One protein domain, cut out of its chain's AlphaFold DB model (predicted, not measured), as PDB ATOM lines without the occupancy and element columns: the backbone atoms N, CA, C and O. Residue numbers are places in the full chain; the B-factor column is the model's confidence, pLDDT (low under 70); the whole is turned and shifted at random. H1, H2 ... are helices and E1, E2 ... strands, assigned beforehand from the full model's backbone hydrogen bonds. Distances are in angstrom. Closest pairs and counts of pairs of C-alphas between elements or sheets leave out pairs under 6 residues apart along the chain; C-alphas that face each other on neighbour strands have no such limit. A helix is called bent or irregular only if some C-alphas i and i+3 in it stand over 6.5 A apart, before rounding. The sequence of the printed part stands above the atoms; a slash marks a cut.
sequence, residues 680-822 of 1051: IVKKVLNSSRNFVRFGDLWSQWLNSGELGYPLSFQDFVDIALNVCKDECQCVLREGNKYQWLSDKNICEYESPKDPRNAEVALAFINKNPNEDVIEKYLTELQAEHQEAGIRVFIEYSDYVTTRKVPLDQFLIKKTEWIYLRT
ATOM      1  N   ILE A 680     -13.480 -35.819 107.609       88.38
ATOM      2  CA  ILE A 680     -13.184 -34.790 108.611       88.38
ATOM      3  C   ILE A 680     -12.994 -33.441 107.923       88.38
ATOM      4  O   ILE A 680     -13.639 -32.468 108.314       88.38
ATOM      5  N   VAL A 681     -12.176 -33.383 106.870       90.12
ATOM      6  CA  VAL A 681     -11.932 -32.143 106.122       90.12
ATOM      7  C   VAL A 681     -13.215 -31.628 105.465       90.12
ATOM      8  O   VAL A 681     -13.517 -30.444 105.592       90.12
ATOM      9  N   LYS A 682     -14.042 -32.506 104.875       88.38
ATOM     10  CA  LYS A 682     -15.376 -32.158 104.348       88.38
ATOM     11  C   LYS A 682     -16.257 -31.491 105.412       88.38
ATOM     12  O   LYS A 682     -16.887 -30.473 105.135       88.38
ATOM     13  N   LYS A 683     -16.288 -32.016 106.643       87.56
ATOM     14  CA  LYS A 683     -17.049 -31.410 107.754       87.56
ATOM     15  C   LYS A 683     -16.520 -30.028 108.147       87.56
ATOM     16  O   LYS A 683     -17.329 -29.136 108.379       87.56
ATOM     17  N   VAL A 684     -15.198 -29.853 108.195       88.75
ATOM     18  CA  VAL A 684     -14.555 -28.568 108.529       88.75
ATOM     19  C   VAL A 684     -14.778 -27.525 107.431       88.75
ATOM     20  O   VAL A 684     -15.066 -26.374 107.728       88.75
ATOM     21  N   LEU A 685     -14.708 -27.903 106.155       87.69
ATOM     22  CA  LEU A 685     -15.007 -26.982 105.053       87.69
ATOM     23  C   LEU A 685     -16.481 -26.554 105.058       87.69
ATOM     24  O   LEU A 685     -16.789 -25.377 104.877       87.69
ATOM     25  N   ASN A 686     -17.393 -27.487 105.348       84.56
ATOM     26  CA  ASN A 686     -18.834 -27.227 105.408       84.56
ATOM     27  C   ASN A 686     -19.272 -26.310 106.563       84.56
ATOM     28  O   ASN A 686     -20.423 -25.865 106.565       84.56
ATOM     29  N   SER A 687     -18.402 -25.998 107.531       78.88
ATOM     30  CA  SER A 687     -18.749 -25.091 108.631       78.88
ATOM     31  C   SER A 687     -18.663 -23.605 108.269       78.88
ATOM     32  O   SER A 687     -19.140 -22.781 109.050       78.88
ATOM     33  N   SER A 688     -18.113 -23.235 107.102       78.56
ATOM     34  CA  SER A 688     -18.049 -21.839 106.643       78.56
ATOM     35  C   SER A 688     -18.838 -21.590 105.355       78.56
ATOM     36  O   SER A 688     -18.796 -22.374 104.412       78.56
ATOM     37  N   ARG A 689     -19.532 -20.443 105.300       78.94
ATOM     38  CA  ARG A 689     -20.265 -19.962 104.112       78.94
ATOM     39  C   ARG A 689     -19.523 -18.874 103.324       78.94
ATOM     40  O   ARG A 689     -19.892 -18.603 102.190       78.94
ATOM     41  N   ASN A 690     -18.496 -18.264 103.914       87.81
ATOM     42  CA  ASN A 690     -17.712 -17.174 103.324       87.81
ATOM     43  C   ASN A 690     -16.258 -17.611 103.105       87.81
ATOM     44  O   ASN A 690     -15.847 -18.651 103.622       87.81
ATOM     45  N   PHE A 691     -15.478 -16.790 102.391       90.44
ATOM     46  CA  PHE A 691     -14.022 -16.941 102.315       90.44
ATOM     47  C   PHE A 691     -13.421 -16.934 103.717       90.44
ATOM     48  O   PHE A 691     -13.553 -15.952 104.449       90.44
ATOM     49  N   VAL A 692     -12.794 -18.047 104.085       92.75
ATOM     50  CA  VAL A 692     -12.090 -18.222 105.354       92.75
ATOM     51  C   VAL A 692     -10.713 -18.780 105.062       92.75
ATOM     52  O   VAL A 692     -10.549 -19.631 104.187       92.75
ATOM     53  N   ARG A 693      -9.714 -18.296 105.796       94.19
ATOM     54  CA  ARG A 693      -8.335 -18.750 105.649       94.19
ATOM     55  C   ARG A 693      -8.224 -20.215 106.041       94.19
ATOM     56  O   ARG A 693      -8.777 -20.620 107.065       94.19
ATOM     57  N   PHE A 694      -7.447 -21.003 105.303       92.88
ATOM     58  CA  PHE A 694      -7.154 -22.373 105.731       92.88
ATOM     59  C   PHE A 694      -6.512 -22.406 107.120       92.88
ATOM     60  O   PHE A 694      -6.807 -23.316 107.890       92.88
ATOM     61  N   GLY A 695      -5.699 -21.403 107.480       91.50
ATOM     62  CA  GLY A 695      -5.148 -21.270 108.831       91.50
ATOM     63  C   GLY A 695      -6.217 -21.107 109.922       91.50
ATOM     64  O   GLY A 695      -6.072 -21.675 111.007       91.50
ATOM     65  N   ASP A 696      -7.312 -20.401 109.631       92.31
ATOM     66  CA  ASP A 696      -8.427 -20.215 110.566       92.31
ATOM     67  C   ASP A 696      -9.267 -21.490 110.678       92.31
ATOM     68  O   ASP A 696      -9.581 -21.913 111.789       92.31
ATOM     69  N   LEU A 697      -9.572 -22.152 109.554       91.31
ATOM     70  CA  LEU A 697     -10.272 -23.446 109.542       91.31
ATOM     71  C   LEU A 697      -9.476 -24.528 110.279       91.31
ATOM     72  O   LEU A 697     -10.030 -25.278 111.084       91.31
ATOM     73  N   TRP A 698      -8.164 -24.569 110.052       91.75
ATOM     74  CA  TRP A 698      -7.242 -25.437 110.772       91.75
ATOM     75  C   TRP A 698      -7.256 -25.144 112.269       91.75
ATOM     76  O   TRP A 698      -7.441 -26.055 113.072       91.75
ATOM     77  N   SER A 699      -7.140 -23.873 112.659       89.94
ATOM     78  CA  SER A 699      -7.178 -23.460 114.065       89.94
ATOM     79  C   SER A 699      -8.516 -23.794 114.729       89.94
ATOM     80  O   SER A 699      -8.540 -24.241 115.877       89.94
ATOM     81  N   GLN A 700      -9.632 -23.623 114.020       88.50
ATOM     82  CA  GLN A 700     -10.959 -24.007 114.498       88.50
ATOM     83  C   GLN A 700     -11.052 -25.518 114.703       88.50
ATOM     84  O   GLN A 700     -11.444 -25.956 115.782       88.50
ATOM     85  N   TRP A 701     -10.634 -26.323 113.723       89.81
ATOM     86  CA  TRP A 701     -10.642 -27.780 113.845       89.81
ATOM     87  C   TRP A 701      -9.705 -28.277 114.949       89.81
ATOM     88  O   TRP A 701     -10.105 -29.120 115.753       89.81
ATOM     89  N   LEU A 702      -8.493 -27.725 115.052       88.88
ATOM     90  CA  LEU A 702      -7.530 -28.068 116.098       88.88
ATOM     91  C   LEU A 702      -8.107 -27.887 117.504       88.88
ATOM     92  O   LEU A 702      -7.761 -28.663 118.395       88.88
ATOM     93  N   ASN A 703      -8.984 -26.896 117.697       86.06
ATOM     94  CA  ASN A 703      -9.574 -26.552 118.990       86.06
ATOM     95  C   ASN A 703     -11.049 -26.993 119.154       86.06
ATOM     96  O   ASN A 703     -11.618 -26.754 120.218       86.06
ATOM     97  N   SER A 704     -11.681 -27.627 118.154       78.56
ATOM     98  CA  SER A 704     -13.129 -27.922 118.159       78.56
ATOM     99  C   SER A 704     -13.542 -29.001 119.164       78.56
ATOM    100  O   SER A 704     -14.659 -28.992 119.669       78.56
ATOM    101  N   GLY A 705     -12.651 -29.951 119.464       65.00
ATOM    102  CA  GLY A 705     -12.894 -31.018 120.437       65.00
ATOM    103  C   GLY A 705     -13.896 -32.101 120.013       65.00
ATOM    104  O   GLY A 705     -14.080 -33.057 120.768       65.00
ATOM    105  N   GLU A 706     -14.527 -31.998 118.838       63.69
ATOM    106  CA  GLU A 706     -15.618 -32.899 118.451       63.69
ATOM    107  C   GLU A 706     -15.128 -34.276 117.980       63.69
ATOM    108  O   GLU A 706     -15.715 -35.271 118.398       63.69
ATOM    109  N   LEU A 707     -14.037 -34.375 117.206       68.50
ATOM    110  CA  LEU A 707     -13.322 -35.623 116.870       68.50
ATOM    111  C   LEU A 707     -11.901 -35.288 116.382       68.50
ATOM    112  O   LEU A 707     -11.745 -34.574 115.392       68.50
ATOM    113  N   GLY A 708     -10.868 -35.810 117.051       82.75
ATOM    114  CA  GLY A 708      -9.484 -35.660 116.599       82.75
ATOM    115  C   GLY A 708      -9.027 -36.783 115.658       82.75
ATOM    116  O   GLY A 708      -9.573 -37.889 115.694       82.75
ATOM    117  N   TYR A 709      -8.035 -36.503 114.812       90.12
ATOM    118  CA  TYR A 709      -7.439 -37.426 113.841       90.12
ATOM    119  C   TYR A 709      -5.996 -36.995 113.508       90.12
ATOM    120  O   TYR A 709      -5.741 -35.792 113.458       90.12
ATOM    121  N   PRO A 710      -5.042 -37.925 113.285       90.50
ATOM    122  CA  PRO A 710      -3.647 -37.591 112.991       90.50
ATOM    123  C   PRO A 710      -3.490 -37.014 111.579       90.50
ATOM    124  O   PRO A 710      -3.142 -37.723 110.639       90.50
ATOM    125  N   LEU A 711      -3.761 -35.719 111.447       91.88
ATOM    126  CA  LEU A 711      -3.615 -34.944 110.222       91.88
ATOM    127  C   LEU A 711      -2.559 -33.854 110.432       91.88
ATOM    128  O   LEU A 711      -2.527 -33.262 111.512       91.88
ATOM    129  N   SER A 712      -1.706 -33.600 109.437       93.75
ATOM    130  CA  SER A 712      -0.847 -32.409 109.422       93.75
ATOM    131  C   SER A 712      -1.565 -31.222 108.772       93.75
ATOM    132  O   SER A 712      -2.536 -31.414 108.038       93.75
ATOM    133  N   PHE A 713      -1.099 -29.991 109.004       94.06
ATOM    134  CA  PHE A 713      -1.671 -28.820 108.323       94.06
ATOM    135  C   PHE A 713      -1.551 -28.929 106.796       94.06
ATOM    136  O   PHE A 713      -2.489 -28.586 106.081       94.06
ATOM    137  N   GLN A 714      -0.428 -29.449 106.293       92.06
ATOM    138  CA  GLN A 714      -0.237 -29.615 104.854       92.06
ATOM    139  C   GLN A 714      -1.188 -30.674 104.286       92.06
ATOM    140  O   GLN A 714      -1.876 -30.399 103.308       92.06
ATOM    141  N   ASP A 715      -1.313 -31.829 104.948       93.00
ATOM    142  CA  ASP A 715      -2.268 -32.864 104.531       93.00
ATOM    143  C   ASP A 715      -3.711 -32.339 104.580       93.00
ATOM    144  O   ASP A 715      -4.527 -32.676 103.727       93.00
ATOM    145  N   PHE A 716      -4.044 -31.496 105.564       93.38
ATOM    146  CA  PHE A 716      -5.345 -30.834 105.640       93.38
ATOM    147  C   PHE A 716      -5.606 -29.957 104.414       93.38
ATOM    148  O   PHE A 716      -6.681 -30.063 103.826       93.38
ATOM    149  N   VAL A 717      -4.635 -29.132 104.010       92.88
ATOM    150  CA  VAL A 717      -4.739 -28.297 102.805       92.88
ATOM    151  C   VAL A 717      -4.867 -29.171 101.561       92.88
ATOM    152  O   VAL A 717      -5.790 -28.970 100.781       92.88
ATOM    153  N   ASP A 718      -4.014 -30.179 101.391       91.88
ATOM    154  CA  ASP A 718      -4.014 -31.031 100.198       91.88
ATOM    155  C   ASP A 718      -5.325 -31.820 100.059       91.88
ATOM    156  O   ASP A 718      -5.924 -31.878  98.981       91.88
ATOM    157  N   ILE A 719      -5.829 -32.380 101.163       93.12
ATOM    158  CA  ILE A 719      -7.137 -33.041 101.193       93.12
ATOM    159  C   ILE A 719      -8.246 -32.025 100.925       93.12
ATOM    160  O   ILE A 719      -9.159 -32.333 100.166       93.12
ATOM    161  N   ALA A 720      -8.179 -30.817 101.490       91.12
ATOM    162  CA  ALA A 720      -9.181 -29.788 101.238       91.12
ATOM    163  C   ALA A 720      -9.220 -29.382  99.761       91.12
ATOM    164  O   ALA A 720     -10.301 -29.298  99.185       91.12
ATOM    165  N   LEU A 721      -8.062 -29.218  99.117       90.50
ATOM    166  CA  LEU A 721      -7.966 -28.961  97.681       90.50
ATOM    167  C   LEU A 721      -8.560 -30.116  96.865       90.50
ATOM    168  O   LEU A 721      -9.297 -29.868  95.916       90.50
ATOM    169  N   ASN A 722      -8.301 -31.370  97.246       89.62
ATOM    170  CA  ASN A 722      -8.897 -32.536  96.583       89.62
ATOM    171  C   ASN A 722     -10.422 -32.583  96.747       89.62
ATOM    172  O   ASN A 722     -11.132 -32.799  95.769       89.62
ATOM    173  N   VAL A 723     -10.932 -32.305  97.950       88.88
ATOM    174  CA  VAL A 723     -12.373 -32.166  98.209       88.88
ATOM    175  C   VAL A 723     -12.973 -31.047  97.356       88.88
ATOM    176  O   VAL A 723     -14.068 -31.193  96.833       88.88
ATOM    177  N   CYS A 724     -12.249 -29.946  97.166       87.56
ATOM    178  CA  CYS A 724     -12.690 -28.841  96.322       87.56
ATOM    179  C   CYS A 724     -12.650 -29.154  94.814       87.56
ATOM    180  O   CYS A 724     -13.404 -28.539  94.053       87.56
ATOM    181  N   LYS A 725     -11.792 -30.085  94.364       86.56
ATOM    182  CA  LYS A 725     -11.760 -30.605  92.976       86.56
ATOM    183  C   LYS A 725     -12.956 -31.495  92.676       86.56
ATOM    184  O   LYS A 725     -13.462 -31.466  91.557       86.56
ATOM    185  N   ASP A 726     -13.424 -32.244  93.666       80.56
ATOM    186  CA  ASP A 726     -14.619 -33.074  93.551       80.56
ATOM    187  C   ASP A 726     -15.851 -32.190  93.264       80.56
ATOM    188  O   ASP A 726     -16.216 -31.330  94.063       80.56
ATOM    189  N   GLU A 727     -16.448 -32.334  92.076       79.25
ATOM    190  CA  GLU A 727     -17.580 -31.530  91.568       79.25
ATOM    191  C   GLU A 727     -17.410 -29.992  91.626       79.25
ATOM    192  O   GLU A 727     -18.405 -29.258  91.657       79.25
ATOM    193  N   CYS A 728     -16.173 -29.485  91.650       84.62
ATOM    194  CA  CYS A 728     -15.862 -28.050  91.668       84.62
ATOM    195  C   CYS A 728     -16.573 -27.276  92.783       84.62
ATOM    196  O   CYS A 728     -17.186 -26.228  92.565       84.62
ATOM    197  N   GLN A 729     -16.488 -27.811  94.001       85.75
ATOM    198  CA  GLN A 729     -17.275 -27.359  95.145       85.75
ATOM    199  C   GLN A 729     -16.800 -26.062  95.809       85.75
ATOM    200  O   GLN A 729     -17.587 -25.471  96.552       85.75
ATOM    201  N   CYS A 730     -15.575 -25.592  95.560       90.56
ATOM    202  CA  CYS A 730     -15.010 -24.436  96.260       90.56
ATOM    203  C   CYS A 730     -14.416 -23.391  95.318       90.56
ATOM    204  O   CYS A 730     -13.926 -23.722  94.251       90.56
ATOM    205  N   VAL A 731     -14.352 -22.144  95.774       91.31
ATOM    206  CA  VAL A 731     -13.511 -21.102  95.182       91.31
ATOM    207  C   VAL A 731     -12.370 -20.794  96.142       91.31
ATOM    208  O   VAL A 731     -12.588 -20.635  97.346       91.31
ATOM    209  N   LEU A 732     -11.159 -20.693  95.601       92.38
ATOM    210  CA  LEU A 732      -9.958 -20.308  96.334       92.38
ATOM    211  C   LEU A 732      -9.577 -18.867  96.031       92.38
ATOM    212  O   LEU A 732      -9.759 -18.394  94.911       92.38
ATOM    213  N   ARG A 733      -9.036 -18.179  97.035       91.25
ATOM    214  CA  ARG A 733      -8.574 -16.796  96.942       91.25
ATOM    215  C   ARG A 733      -7.229 -16.627  97.640       91.25
ATOM    216  O   ARG A 733      -7.084 -16.975  98.807       91.25
ATOM    217  N   GLU A 734      -6.265 -16.034  96.946       89.12
ATOM    218  CA  GLU A 734      -4.973 -15.628  97.503       89.12
ATOM    219  C   GLU A 734      -4.736 -14.146  97.166       89.12
ATOM    220  O   GLU A 734      -4.489 -13.769  96.017       89.12
ATOM    221  N   GLY A 735      -4.887 -13.270  98.164       83.56
ATOM    222  CA  GLY A 735      -4.936 -11.823  97.935       83.56
ATOM    223  C   GLY A 735      -6.136 -11.433  97.060       83.56
ATOM    224  O   GLY A 735      -7.276 -11.713  97.423       83.56
ATOM    225  N   ASN A 736      -5.876 -10.811  95.904       80.50
ATOM    226  CA  ASN A 736      -6.908 -10.442  94.918       80.50
ATOM    227  C   ASN A 736      -7.096 -11.489  93.807       80.50
ATOM    228  O   ASN A 736      -7.914 -11.292  92.919       80.50
ATOM    229  N   LYS A 737      -6.340 -12.592  93.823       84.75
ATOM    230  CA  LYS A 737      -6.419 -13.617  92.778       84.75
ATOM    231  C   LYS A 737      -7.326 -14.753  93.211       84.75
ATOM    232  O   LYS A 737      -7.203 -15.234  94.336       84.75
ATOM    233  N   TYR A 738      -8.184 -15.208  92.304       90.31
ATOM    234  CA  TYR A 738      -9.081 -16.331  92.547       90.31
ATOM    235  C   TYR A 738      -8.722 -17.538  91.678       90.31
ATOM    236  O   TYR A 738      -8.258 -17.384  90.552       90.31
ATOM    237  N   GLN A 739      -8.975 -18.738  92.195       89.81
ATOM    238  CA  GLN A 739      -8.804 -20.003  91.480       89.81
ATOM    239  C   GLN A 739     -10.074 -20.847  91.621       89.81
ATOM    240  O   GLN A 739     -10.541 -21.081  92.741       89.81
ATOM    241  N   TRP A 740     -10.642 -21.282  90.493       90.88
ATOM    242  CA  TRP A 740     -11.783 -22.200  90.468       90.88
ATOM    243  C   TRP A 740     -11.922 -22.927  89.124       90.88
ATOM    244  O   TRP A 740     -11.479 -24.065  89.001       90.88
ATOM    245  N   LEU A 741     -12.531 -22.298  88.112       88.38
ATOM    246  CA  LEU A 741     -12.823 -22.927  86.817       88.38
ATOM    247  C   LEU A 741     -11.657 -22.749  85.836       88.38
ATOM    248  O   LEU A 741     -11.050 -21.681  85.795       88.38
ATOM    249  N   SER A 742     -11.381 -23.765  85.012       83.44
ATOM    250  CA  SER A 742     -10.347 -23.722  83.962       83.44
ATOM    251  C   SER A 742     -10.940 -23.747  82.546       83.44
ATOM    252  O   SER A 742     -12.158 -23.800  82.358       83.44
ATOM    253  N   ASP A 743     -10.076 -23.725  81.532       79.88
ATOM    254  CA  ASP A 743     -10.410 -23.867  80.110       79.88
ATOM    255  C   ASP A 743     -10.551 -25.335  79.640       79.88
ATOM    256  O   ASP A 743     -11.073 -25.602  78.551       79.88
ATOM    257  N   LYS A 744     -10.162 -26.311  80.474       69.00
ATOM    258  CA  LYS A 744     -10.068 -27.748  80.138       69.00
ATOM    259  C   LYS A 744     -11.199 -28.629  80.700       69.00
ATOM    260  O   LYS A 744     -11.020 -29.837  80.817       69.00
ATOM    261  N   ASN A 745     -12.377 -28.064  80.991       60.00
ATOM    262  CA  ASN A 745     -13.556 -28.781  81.534       60.00
ATOM    263  C   ASN A 745     -13.385 -29.386  82.948       60.00
ATOM    264  O   ASN A 745     -14.130 -30.292  83.319       60.00
ATOM    265  N   ILE A 746     -12.443 -28.893  83.758       66.44
ATOM    266  CA  ILE A 746     -12.246 -29.317  85.159       66.44
ATOM    267  C   ILE A 746     -11.895 -28.080  86.001       66.44
ATOM    268  O   ILE A 746     -11.246 -27.164  85.500       66.44
ATOM    269  N   CYS A 747     -12.306 -28.017  87.265       80.62
ATOM    270  CA  CYS A 747     -11.761 -27.035  88.206       80.62
ATOM    271  C   CYS A 747     -10.293 -27.339  88.501       80.62
ATOM    272  O   CYS A 747      -9.927 -28.456  88.873       80.62
ATOM    273  N   GLU A 748      -9.451 -26.329  88.351       81.12
ATOM    274  CA  GLU A 748      -8.015 -26.451  88.538       81.12
ATOM    275  C   GLU A 748      -7.594 -25.548  89.688       81.12
ATOM    276  O   GLU A 748      -7.959 -24.373  89.749       81.12
ATOM    277  N   TYR A 749      -6.844 -26.131  90.619       85.56
ATOM    278  CA  TYR A 749      -6.281 -25.412  91.748       85.56
ATOM    279  C   TYR A 749      -4.800 -25.727  91.810       85.56
ATOM    280  O   TYR A 749      -4.405 -26.900  91.870       85.56
ATOM    281  N   GLU A 750      -4.006 -24.670  91.808       82.62
ATOM    282  CA  GLU A 750      -2.596 -24.727  92.142       82.62
ATOM    283  C   GLU A 750      -2.454 -24.735  93.667       82.62
ATOM    284  O   GLU A 750      -3.278 -24.172  94.394       82.62
ATOM    285  N   SER A 751      -1.401 -25.376  94.175       82.19
ATOM    286  CA  SER A 751      -1.074 -25.274  95.596       82.19
ATOM    287  C   SER A 751      -0.810 -23.802  95.948       82.19
ATOM    288  O   SER A 751       0.029 -23.177  95.292       82.19
ATOM    289  N   PRO A 752      -1.493 -23.232  96.960       86.12
ATOM    290  CA  PRO A 752      -1.282 -21.839  97.338       86.12
ATOM    291  C   PRO A 752       0.169 -21.579  97.746       86.12
ATOM    292  O   PRO A 752       0.805 -22.439  98.363       86.12
ATOM    293  N   LYS A 753       0.693 -20.386  97.445       85.94
ATOM    294  CA  LYS A 753       2.066 -20.011  97.823       85.94
ATOM    295  C   LYS A 753       2.185 -19.782  99.324       85.94
ATOM    296  O   LYS A 753       3.205 -20.129  99.914       85.94
ATOM    297  N   ASP A 754       1.137 -19.233  99.933       89.88
ATOM    298  CA  ASP A 754       0.966 -19.139 101.378       89.88
ATOM    299  C   ASP A 754      -0.338 -19.832 101.811       89.88
ATOM    300  O   ASP A 754      -1.384 -19.187 101.960       89.88
ATOM    301  N   PRO A 755      -0.301 -21.158 102.049       89.44
ATOM    302  CA  PRO A 755      -1.485 -21.921 102.419       89.44
ATOM    303  C   PRO A 755      -2.187 -21.410 103.675       89.44
ATOM    304  O   PRO A 755      -3.393 -21.574 103.779       89.44
ATOM    305  N   ARG A 756      -1.490 -20.779 104.634       91.56
ATOM    306  CA  ARG A 756      -2.146 -20.291 105.862       91.56
ATOM    307  C   ARG A 756      -3.032 -19.086 105.616       91.56
ATOM    308  O   ARG A 756      -4.058 -18.970 106.283       91.56
ATOM    309  N   ASN A 757      -2.626 -18.207 104.704       91.25
ATOM    310  CA  ASN A 757      -3.354 -16.984 104.381       91.25
ATOM    311  C   ASN A 757      -4.251 -17.121 103.146       91.25
ATOM    312  O   ASN A 757      -5.098 -16.256 102.931       91.25
ATOM    313  N   ALA A 758      -4.107 -18.198 102.375       92.50
ATOM    314  CA  ALA A 758      -5.047 -18.555 101.328       92.50
ATOM    315  C   ALA A 758      -6.432 -18.850 101.916       92.50
ATOM    316  O   ALA A 758      -6.577 -19.509 102.950       92.50
ATOM    317  N   GLU A 759      -7.454 -18.343 101.243       93.00
ATOM    318  CA  GLU A 759      -8.840 -18.428 101.667       93.00
ATOM    319  C   GLU A 759      -9.621 -19.363 100.758       93.00
ATOM    320  O   GLU A 759      -9.436 -19.386  99.543       93.00
ATOM    321  N   VAL A 760     -10.536 -20.112 101.357       92.94
ATOM    322  CA  VAL A 760     -11.432 -21.026 100.661       92.94
ATOM    323  C   VAL A 760     -12.870 -20.697 101.036       92.94
ATOM    324  O   VAL A 760     -13.171 -20.345 102.179       92.94
ATOM    325  N   ALA A 761     -13.767 -20.795 100.064       92.62
ATOM    326  CA  ALA A 761     -15.202 -20.714 100.281       92.62
ATOM    327  C   ALA A 761     -15.908 -21.776  99.449       92.62
ATOM    328  O   ALA A 761     -15.482 -22.079  98.337       92.62
ATOM    329  N   LEU A 762     -17.021 -22.306  99.945       91.38
ATOM    330  CA  LEU A 762     -17.857 -23.196  99.147       91.38
ATOM    331  C   LEU A 762     -18.571 -22.400  98.054       91.38
ATOM    332  O   LEU A 762     -19.312 -21.463  98.350       91.38
ATOM    333  N   ALA A 763     -18.386 -22.811  96.802       89.31
ATOM    334  CA  ALA A 763     -19.131 -22.298  95.658       89.31
ATOM    335  C   ALA A 763     -20.587 -22.785  95.674       89.31
ATOM    336  O   ALA A 763     -21.465 -22.129  95.123       89.31
ATOM    337  N   PHE A 764     -20.865 -23.913  96.340       87.38
ATOM    338  CA  PHE A 764     -22.214 -24.453  96.489       87.38
ATOM    339  C   PHE A 764     -22.505 -24.866  97.929       87.38
ATOM    340  O   PHE A 764     -21.745 -25.619  98.532       87.38
ATOM    341  N   ILE A 765     -23.658 -24.455  98.452       83.50
ATOM    342  CA  ILE A 765     -24.152 -24.833  99.782       83.50
ATOM    343  C   ILE A 765     -25.435 -25.641  99.591       83.50
ATOM    344  O   ILE A 765     -26.398 -25.156  99.000       83.50
ATOM    345  N   ASN A 766     -25.472 -26.887 100.079       80.88
ATOM    346  CA  ASN A 766     -26.619 -27.797  99.911       80.88
ATOM    347  C   ASN A 766     -27.095 -27.921  98.448       80.88
ATOM    348  O   ASN A 766     -28.293 -27.936  98.181       80.88
ATOM    349  N   LYS A 767     -26.145 -28.006  97.504       80.62
ATOM    350  CA  LYS A 767     -26.362 -28.039  96.040       80.62
ATOM    351  C   LYS A 767     -26.876 -26.736  95.407       80.62
ATOM    352  O   LYS A 767     -27.020 -26.698  94.189       80.62
ATOM    353  N   ASN A 768     -27.079 -25.670  96.180       86.25
ATOM    354  CA  ASN A 768     -27.432 -24.352  95.651       86.25
ATOM    355  C   ASN A 768     -26.179 -23.482  95.459       86.25
ATOM    356  O   ASN A 768     -25.269 -23.574  96.287       86.25
ATOM    357  N   PRO A 769     -26.115 -22.637  94.413       88.50
ATOM    358  CA  PRO A 769     -25.026 -21.679  94.226       88.50
ATOM    359  C   PRO A 769     -24.879 -20.739  95.428       88.50
ATOM    360  O   PRO A 769     -25.861 -20.182  95.916       88.50
ATOM    361  N   ASN A 770     -23.650 -20.551  95.901       91.44
ATOM    362  CA  ASN A 770     -23.317 -19.528  96.880       91.44
ATOM    363  C   ASN A 770     -23.108 -18.199  96.149       91.44
ATOM    364  O   ASN A 770     -22.012 -17.923  95.652       91.44
ATOM    365  N   GLU A 771     -24.180 -17.415  96.038       88.56
ATOM    366  CA  GLU A 771     -24.193 -16.229  95.184       88.56
ATOM    367  C   GLU A 771     -23.083 -15.233  95.537       88.56
ATOM    368  O   GLU A 771     -22.368 -14.800  94.643       88.56
ATOM    369  N   ASP A 772     -22.855 -14.948  96.822       88.06
ATOM    370  CA  ASP A 772     -21.859 -13.961  97.265       88.06
ATOM    371  C   ASP A 772     -20.418 -14.332  96.875       88.06
ATOM    372  O   ASP A 772     -19.572 -13.463  96.648       88.06
ATOM    373  N   VAL A 773     -20.111 -15.630  96.835       90.50
ATOM    374  CA  VAL A 773     -18.782 -16.156  96.488       90.50
ATOM    375  C   VAL A 773     -18.609 -16.198  94.975       90.50
ATOM    376  O   VAL A 773     -17.591 -15.734  94.458       90.50
ATOM    377  N   ILE A 774     -19.612 -16.726  94.272       91.44
ATOM    378  CA  ILE A 774     -19.600 -16.843  92.813       91.44
ATOM    379  C   ILE A 774     -19.585 -15.455  92.168       91.44
ATOM    380  O   ILE A 774     -18.818 -15.230  91.237       91.44
ATOM    381  N   GLU A 775     -20.368 -14.506  92.680       90.12
ATOM    382  CA  GLU A 775     -20.430 -13.140  92.159       90.12
ATOM    383  C   GLU A 775     -19.071 -12.442  92.266       90.12
ATOM    384  O   GLU A 775     -18.596 -11.876  91.282       90.12
ATOM    385  N   LYS A 776     -18.391 -12.555  93.417       89.56
ATOM    386  CA  LYS A 776     -17.034 -12.011  93.609       89.56
ATOM    387  C   LYS A 776     -16.028 -12.621  92.640       89.56
ATOM    388  O   LYS A 776     -15.253 -11.887  92.036       89.56
ATOM    389  N   TYR A 777     -16.067 -13.942  92.472       91.38
ATOM    390  CA  TYR A 777     -15.203 -14.647  91.528       91.38
ATOM    391  C   TYR A 777     -15.433 -14.194  90.080       91.38
ATOM    392  O   TYR A 777     -14.490 -13.815  89.391       91.38
ATOM    393  N   LEU A 778     -16.686 -14.218  89.616       89.75
ATOM    394  CA  LEU A 778     -17.034 -13.889  88.234       89.75
ATOM    395  C   LEU A 778     -16.792 -12.405  87.917       89.75
ATOM    396  O   LEU A 778     -16.400 -12.087  86.796       89.75
ATOM    397  N   THR A 779     -16.981 -11.509  88.892       87.50
ATOM    398  CA  THR A 779     -16.688 -10.074  88.739       87.50
ATOM    399  C   THR A 779     -15.187  -9.828  88.593       87.50
ATOM    400  O   THR A 779     -14.779  -9.086  87.701       87.50
ATOM    401  N   GLU A 780     -14.353 -10.486  89.404       87.25
ATOM    402  CA  GLU A 780     -12.895 -10.371  89.271       87.25
ATOM    403  C   GLU A 780     -12.407 -10.975  87.946       87.25
ATOM    404  O   GLU A 780     -11.617 -10.355  87.239       87.25
ATOM    405  N   LEU A 781     -12.948 -12.135  87.546       86.94
ATOM    406  CA  LEU A 781     -12.652 -12.760  86.251       86.94
ATOM    407  C   LEU A 781     -13.009 -11.837  85.070       86.94
ATOM    408  O   LEU A 781     -12.347 -11.861  84.030       86.94
ATOM    409  N   GLN A 782     -14.060 -11.024  85.216       83.00
ATOM    410  CA  GLN A 782     -14.432 -10.015  84.230       83.00
ATOM    411  C   GLN A 782     -13.450  -8.837  84.231       83.00
ATOM    412  O   GLN A 782     -13.014  -8.420  83.156       83.00
ATOM    413  N   ALA A 783     -13.086  -8.323  85.408       81.00
ATOM    414  CA  ALA A 783     -12.166  -7.198  85.558       81.00
ATOM    415  C   ALA A 783     -10.757  -7.521  85.026       81.00
ATOM    416  O   ALA A 783     -10.201  -6.736  84.260       81.00
ATOM    417  N   GLU A 784     -10.221  -8.711  85.333       78.38
ATOM    418  CA  GLU A 784      -8.885  -9.159  84.900       78.38
ATOM    419  C   GLU A 784      -8.727  -9.170  83.367       78.38
ATOM    420  O   GLU A 784      -7.632  -8.988  82.831       78.38
ATOM    421  N   HIS A 785      -9.826  -9.360  82.634       72.25
ATOM    422  CA  HIS A 785      -9.815  -9.479  81.177       72.25
ATOM    423  C   HIS A 785     -10.403  -8.270  80.432       72.25
ATOM    424  O   HIS A 785     -10.210  -8.166  79.216       72.25
ATOM    425  N   GLN A 786     -11.031  -7.321  81.140       64.62
ATOM    426  CA  GLN A 786     -11.551  -6.076  80.561       64.62
ATOM    427  C   GLN A 786     -10.444  -5.183  79.980       64.62
ATOM    428  O   GLN A 786     -10.622  -4.632  78.896       64.62
ATOM    429  N   GLU A 787      -9.278  -5.091  80.628       55.88
ATOM    430  CA  GLU A 787      -8.155  -4.262  80.151       55.88
ATOM    431  C   GLU A 787      -7.371  -4.898  78.982       55.88
ATOM    432  O   GLU A 787      -6.651  -4.209  78.260       55.88
ATOM    433  N   ALA A 788      -7.533  -6.206  78.741       56.28
ATOM    434  CA  ALA A 788      -6.733  -6.970  77.775       56.28
ATOM    435  C   ALA A 788      -7.368  -7.114  76.374       56.28
ATOM    436  O   ALA A 788      -6.788  -7.763  75.500       56.28
ATOM    437  N   GLY A 789      -8.566  -6.560  76.140       60.31
ATOM    438  CA  GLY A 789      -9.304  -6.750  74.879       60.31
ATOM    439  C   GLY A 789      -9.759  -8.202  74.643       60.31
ATOM    440  O   GLY A 789      -9.931  -8.634  73.499       60.31
ATOM    441  N   ILE A 790      -9.920  -8.971  75.726       74.38
ATOM    442  CA  ILE A 790     -10.326 -10.380  75.719       74.38
ATOM    443  C   ILE A 790     -11.768 -10.467  76.216       74.38
ATOM    444  O   ILE A 790     -12.080 -10.052  77.329       74.38
ATOM    445  N   ARG A 791     -12.656 -11.049  75.409       79.94
ATOM    446  CA  ARG A 791     -14.020 -11.367  75.827       79.94
ATOM    447  C   ARG A 791     -14.048 -12.762  76.441       79.94
ATOM    448  O   ARG A 791     -13.656 -13.742  75.808       79.94
ATOM    449  N   VAL A 792     -14.510 -12.841  77.684       83.62
ATOM    450  CA  VAL A 792     -14.624 -14.095  78.436       83.62
ATOM    451  C   VAL A 792     -16.036 -14.653  78.292       83.62
ATOM    452  O   VAL A 792     -17.016 -13.911  78.378       83.62
ATOM    453  N   PHE A 793     -16.138 -15.961  78.089       87.56
ATOM    454  CA  PHE A 793     -17.385 -16.711  78.027       87.56
ATOM    455  C   PHE A 793     -17.367 -17.839  79.054       87.56
ATOM    456  O   PHE A 793     -16.323 -18.447  79.302       87.56
ATOM    457  N   ILE A 794     -18.540 -18.150  79.596       89.38
ATOM    458  CA  ILE A 794     -18.780 -19.361  80.375       89.38
ATOM    459  C   ILE A 794     -19.491 -20.356  79.463       89.38
ATOM    460  O   ILE A 794     -20.569 -20.070  78.933       89.38
ATOM    461  N   GLU A 795     -18.863 -21.508  79.245       88.75
ATOM    462  CA  GLU A 795     -19.453 -22.615  78.500       88.75
ATOM    463  C   GLU A 795     -19.873 -23.718  79.469       88.75
ATOM    464  O   GLU A 795     -19.052 -24.186  80.249       88.75
ATOM    465  N   TYR A 796     -21.142 -24.120  79.443       85.69
ATOM    466  CA  TYR A 796     -21.710 -25.111  80.361       85.69
ATOM    467  C   TYR A 796     -22.785 -25.958  79.666       85.69
ATOM    468  O   TYR A 796     -23.313 -25.575  78.619       85.69
ATOM    469  N   SER A 797     -23.122 -27.119  80.236       79.12
ATOM    470  CA  SER A 797     -24.147 -28.024  79.693       79.12
ATOM    471  C   SER A 797     -25.356 -28.125  80.622       79.12
ATOM    472  O   SER A 797     -25.210 -28.439  81.802       79.12
ATOM    473  N   ASP A 798     -26.556 -27.897  80.080       71.44
ATOM    474  CA  ASP A 798     -27.837 -27.979  80.800       71.44
ATOM    475  C   ASP A 798     -28.532 -29.352  80.655       71.44
ATOM    476  O   ASP A 798     -29.758 -29.443  80.679       71.44
ATOM    477  N   TYR A 799     -27.746 -30.429  80.512       63.56
ATOM    478  CA  TYR A 799     -28.155 -31.817  80.209       63.56
ATOM    479  C   TYR A 799     -28.743 -32.056  78.806       63.56
ATOM    480  O   TYR A 799     -28.822 -33.210  78.384       63.56
ATOM    481  N   VAL A 800     -29.117 -31.009  78.061       66.69
ATOM    482  CA  VAL A 800     -29.720 -31.122  76.716       66.69
ATOM    483  C   VAL A 800     -28.860 -30.440  75.650       66.69
ATOM    484  O   VAL A 800     -28.757 -30.938  74.531       66.69
ATOM    485  N   THR A 801     -28.209 -29.322  75.984       77.12
ATOM    486  CA  THR A 801     -27.391 -28.536  75.052       77.12
ATOM    487  C   THR A 801     -26.165 -27.932  75.733       77.12
ATOM    488  O   THR A 801     -26.196 -27.583  76.912       77.12
ATOM    489  N   THR A 802     -25.068 -27.780  74.990       80.75
ATOM    490  CA  THR A 802     -23.925 -26.969  75.432       80.75
ATOM    491  C   THR A 802     -24.193 -25.516  75.071       80.75
ATOM    492  O   THR A 802     -24.408 -25.194  73.901       80.75
ATOM    493  N   ARG A 803     -24.193 -24.633  76.069       83.00
ATOM    494  CA  ARG A 803     -24.390 -23.191  75.899       83.00
ATOM    495  C   ARG A 803     -23.087 -22.463  76.172       83.00
ATOM    496  O   ARG A 803     -22.403 -22.772  77.139       83.00
ATOM    497  N   LYS A 804     -22.786 -21.460  75.350       87.62
ATOM    498  CA  LYS A 804     -21.664 -20.538  75.535       87.62
ATOM    499  C   LYS A 804     -22.214 -19.129  75.693       87.62
ATOM    500  O   LYS A 804     -22.806 -18.592  74.757       87.62
ATOM    501  N   VAL A 805     -22.050 -18.550  76.878       87.31
ATOM    502  CA  VAL A 805     -22.647 -17.258  77.241       87.31
ATOM    503  C   VAL A 805     -21.535 -16.265  77.596       87.31
ATOM    504  O   VAL A 805     -20.636 -16.630  78.354       87.31
ATOM    505  N   PRO A 806     -21.554 -15.027  77.064       87.12
ATOM    506  CA  PRO A 806     -20.637 -13.971  77.492       87.12
ATOM    507  C   PRO A 806     -20.694 -13.752  79.011       87.12
ATOM    508  O   PRO A 806     -21.782 -13.757  79.585       87.12
ATOM    509  N   LEU A 807     -19.548 -13.549  79.666       87.06
ATOM    510  CA  LEU A 807     -19.453 -13.441  81.129       87.06
ATOM    511  C   LEU A 807     -20.315 -12.300  81.705       87.06
ATOM    512  O   LEU A 807     -20.957 -12.484  82.734       87.06
ATOM    513  N   ASP A 808     -20.405 -11.167  81.006       83.00
ATOM    514  CA  ASP A 808     -21.256 -10.022  81.359       83.00
ATOM    515  C   ASP A 808     -22.750 -10.379  81.372       83.00
ATOM    516  O   ASP A 808     -23.491  -9.970  82.263       83.00
ATOM    517  N   GLN A 809     -23.195 -11.199  80.417       84.88
ATOM    518  CA  GLN A 809     -24.573 -11.691  80.371       84.88
ATOM    519  C   GLN A 809     -24.813 -12.819  81.379       84.88
ATOM    520  O   GLN A 809     -25.896 -12.917  81.957       84.88
ATOM    521  N   PHE A 810     -23.810 -13.669  81.600       88.00
ATOM    522  CA  PHE A 810     -23.884 -14.782  82.539       88.00
ATOM    523  C   PHE A 810     -23.948 -14.304  84.001       88.00
ATOM    524  O   PHE A 810     -24.680 -14.881  84.805       88.00
ATOM    525  N   LEU A 811     -23.269 -13.199  84.333       86.56
ATOM    526  CA  LEU A 811     -23.349 -12.527  85.639       86.56
ATOM    527  C   LEU A 811     -24.779 -12.088  85.999       86.56
ATOM    528  O   LEU A 811     -25.175 -12.166  87.159       86.56
ATOM    529  N   ILE A 812     -25.581 -11.679  85.012       85.50
ATOM    530  CA  ILE A 812     -26.967 -11.227  85.223       85.50
ATOM    531  C   ILE A 812     -27.916 -12.421  85.431       85.50
ATOM    532  O   ILE A 812     -28.919 -12.325  86.142       85.50
ATOM    533  N   LYS A 813     -27.609 -13.578  84.835       85.81
ATOM    534  CA  LYS A 813     -28.466 -14.770  84.849       85.81
ATOM    535  C   LYS A 813     -28.126 -15.732  85.988       85.81
ATOM    536  O   LYS A 813     -27.756 -16.881  85.757       85.81
ATOM    537  N   LYS A 814     -28.331 -15.294  87.231       84.50
ATOM    538  CA  LYS A 814     -28.027 -16.090  88.439       84.50
ATOM    539  C   LYS A 814     -28.654 -17.496  88.459       84.50
ATOM    540  O   LYS A 814     -28.057 -18.429  88.983       84.50
ATOM    541  N   THR A 815     -29.814 -17.693  87.826       83.44
ATOM    542  CA  THR A 815     -30.457 -19.018  87.696       83.44
ATOM    543  C   THR A 815     -29.618 -20.035  86.915       83.44
ATOM    544  O   THR A 815     -29.791 -21.235  87.102       83.44
ATOM    545  N   GLU A 816     -28.713 -19.579  86.042       85.12
ATOM    546  CA  GLU A 816     -27.813 -20.439  85.263       85.12
ATOM    547  C   GLU A 816     -26.546 -20.835  86.059       85.12
ATOM    548  O   GLU A 816     -25.811 -21.728  85.643       85.12
ATOM    549  N   TRP A 817     -26.298 -20.255  87.244       89.62
ATOM    550  CA  TRP A 817     -25.094 -20.542  88.046       89.62
ATOM    551  C   TRP A 817     -25.066 -21.959  88.633       89.62
ATOM    552  O   TRP A 817     -24.002 -22.463  88.987       89.62
ATOM    553  N   ILE A 818     -26.211 -22.648  88.685       86.00
ATOM    554  CA  ILE A 818     -26.284 -24.061  89.087       86.00
ATOM    555  C   ILE A 818     -25.452 -24.979  88.173       86.00
ATOM    556  O   ILE A 818     -24.972 -26.019  88.620       86.00
ATOM    557  N   TYR A 819     -25.218 -24.566  86.922       86.44
ATOM    558  CA  TYR A 819     -24.440 -25.317  85.936       86.44
ATOM    559  C   TYR A 819     -22.927 -25.063  86.016       86.44
ATOM    560  O   TYR A 819     -22.168 -25.679  85.272       86.44
ATOM    561  N   LEU A 820     -22.451 -24.211  86.935       87.69
ATOM    562  CA  LEU A 820     -21.019 -23.910  87.065       87.69
ATOM    563  C   LEU A 820     -20.165 -25.129  87.458       87.69
ATOM    564  O   LEU A 820     -18.970 -25.138  87.188       87.69
ATOM    565  N   ARG A 821     -20.770 -26.191  88.010       83.19
ATOM    566  CA  ARG A 821     -20.084 -27.459  88.334       83.19
ATOM    567  C   ARG A 821     -19.504 -28.178  87.115       83.19
ATOM    568  O   ARG A 821     -18.569 -28.955  87.257       83.19
ATOM    569  N   THR A 822     -20.085 -27.953  85.938       78.69
ATOM    570  CA  THR A 822     -19.666 -28.557  84.662       78.69
ATOM    571  C   THR A 822     -19.200 -27.503  83.660       78.69
ATOM    572  O   THR A 822     -19.041 -27.803  82.477       78.69
TER     573      THR A 822
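This is residues 680 to 822 of the 1051 residues of an uncharacterized protein of Zestosphaera tikiterensis (UniProt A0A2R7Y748). A small three-stranded sheet of E2, E1 and E3 forms the middle, with H3 over one face and H4 over the other, and at one end of the long axis H1 and H2 pack on H3. At the other end the long hairpin of E4 and E5 makes a wall, with H5, H6 and residues 778 to 786 of H4 packed mainly on E4, on the side toward the rest of the domain. The printed part has 143 residues, with six named helices and five named strands in the order H1 H2 H3 E1 E2 E3 H4 E4 E5 H5 H6, and its class is mixed, helices and strands. Both sheets, in the orders E2 E1 E3 and E4 E5, are antiparallel. The whole is compact, with a radius of gyration of the C-alphas of 15.9 A and spans of 47 by 34 by 24 A.

Find C-alpha 680 at (-13.184, -34.790, 108.611), where H1, residues 680 to 685, begins its 8.8 A. Next come H2, residues 694 to 704, 14.9 A long, and H3, residues 713 to 728, 21.9 A long. Look for E1 at residues 730 to 734, 13.4 A, for E2 at 737 to 739, 6.9 A, and, after a long stretch, for E3 at 759 to 762, 10.5 A. H4, residues 771 to 786, starts with C-alpha 771 at (-24.193, -16.229, 95.184) and runs 21.8 A. From there go on to E4, residues 790 to 797, 22.8 A, and E5, residues 802 to 806, 13.6 A. H5, residues 807 to 812, measures 8.8 A, and H6, residues 814 to 822, measures 15.5 A and ends at C-alpha 822, (-19.666, -28.557, 84.662). H3 and H6 are irregular: C-alphas 724 and 727 are 7.3 A apart, and C-alphas 818 and 821 are 7.1 A apart.

Start at H3, the hub, which touches H1, H2 and H6. It touches H1 with residues 716 to 723 alone, the closest C-alphas being those of Val 681 and Ala 720, 6.1 A apart. H2 and H3 only just touch, with 3 pairs of C-alphas within 8 A, the closest being those of Trp 698 and Phe 713, 7.0 A. H3 is on the sheet of E2, E1 and E3 at a height over the sheet of 10.2 A, over E1 and E3. H4 is on the opposite face at a height of 9.6 A, over E2 and E1, which makes three layers, helices on both faces of a sheet; on the local plane H4 and E1 stand at 53 degrees, slantwise to the strands. Between E1 and E3 see N 731 and O 761, 2.8 A; in the hairpin of E1 and E2, N 739 and O 732, 2.8 A. H4 touches H5 at a shallow tilt of 31 degrees, opposite ways, with the C-alphas of Gln 782 and Leu 807 closest at 6.8 A. In the hairpin of E4 and E5, N 794 and O 805 are within hydrogen-bond range at 2.9 A. The closest C-alphas of E4 and H6 are those of Tyr 796 and Thr 822, 5.9 A. H3 and H6 touch only at their ends, Cys 728 and Arg 821 having the closest C-alphas, 5.4 A. Every O i to N i+4 pair is within hydrogen-bond range in H1 and H2, against 10 of 12 in H3 and in H4, 1 of 2 in H5 and 0 of 5 in H6, where 4 of 6 O i to N i+3 pairs are.

The two C-alphas farthest apart are those of Gly 705 and Gly 789, 51.7 A. The printed part has no cut. The one long link is E2 to E3, residues 740 to 758. The mean pLDDT of the printed part is 85.0; look for values under 70 at residues 705 to 707, 744 to 746, 786 to 789 and 799 to 800.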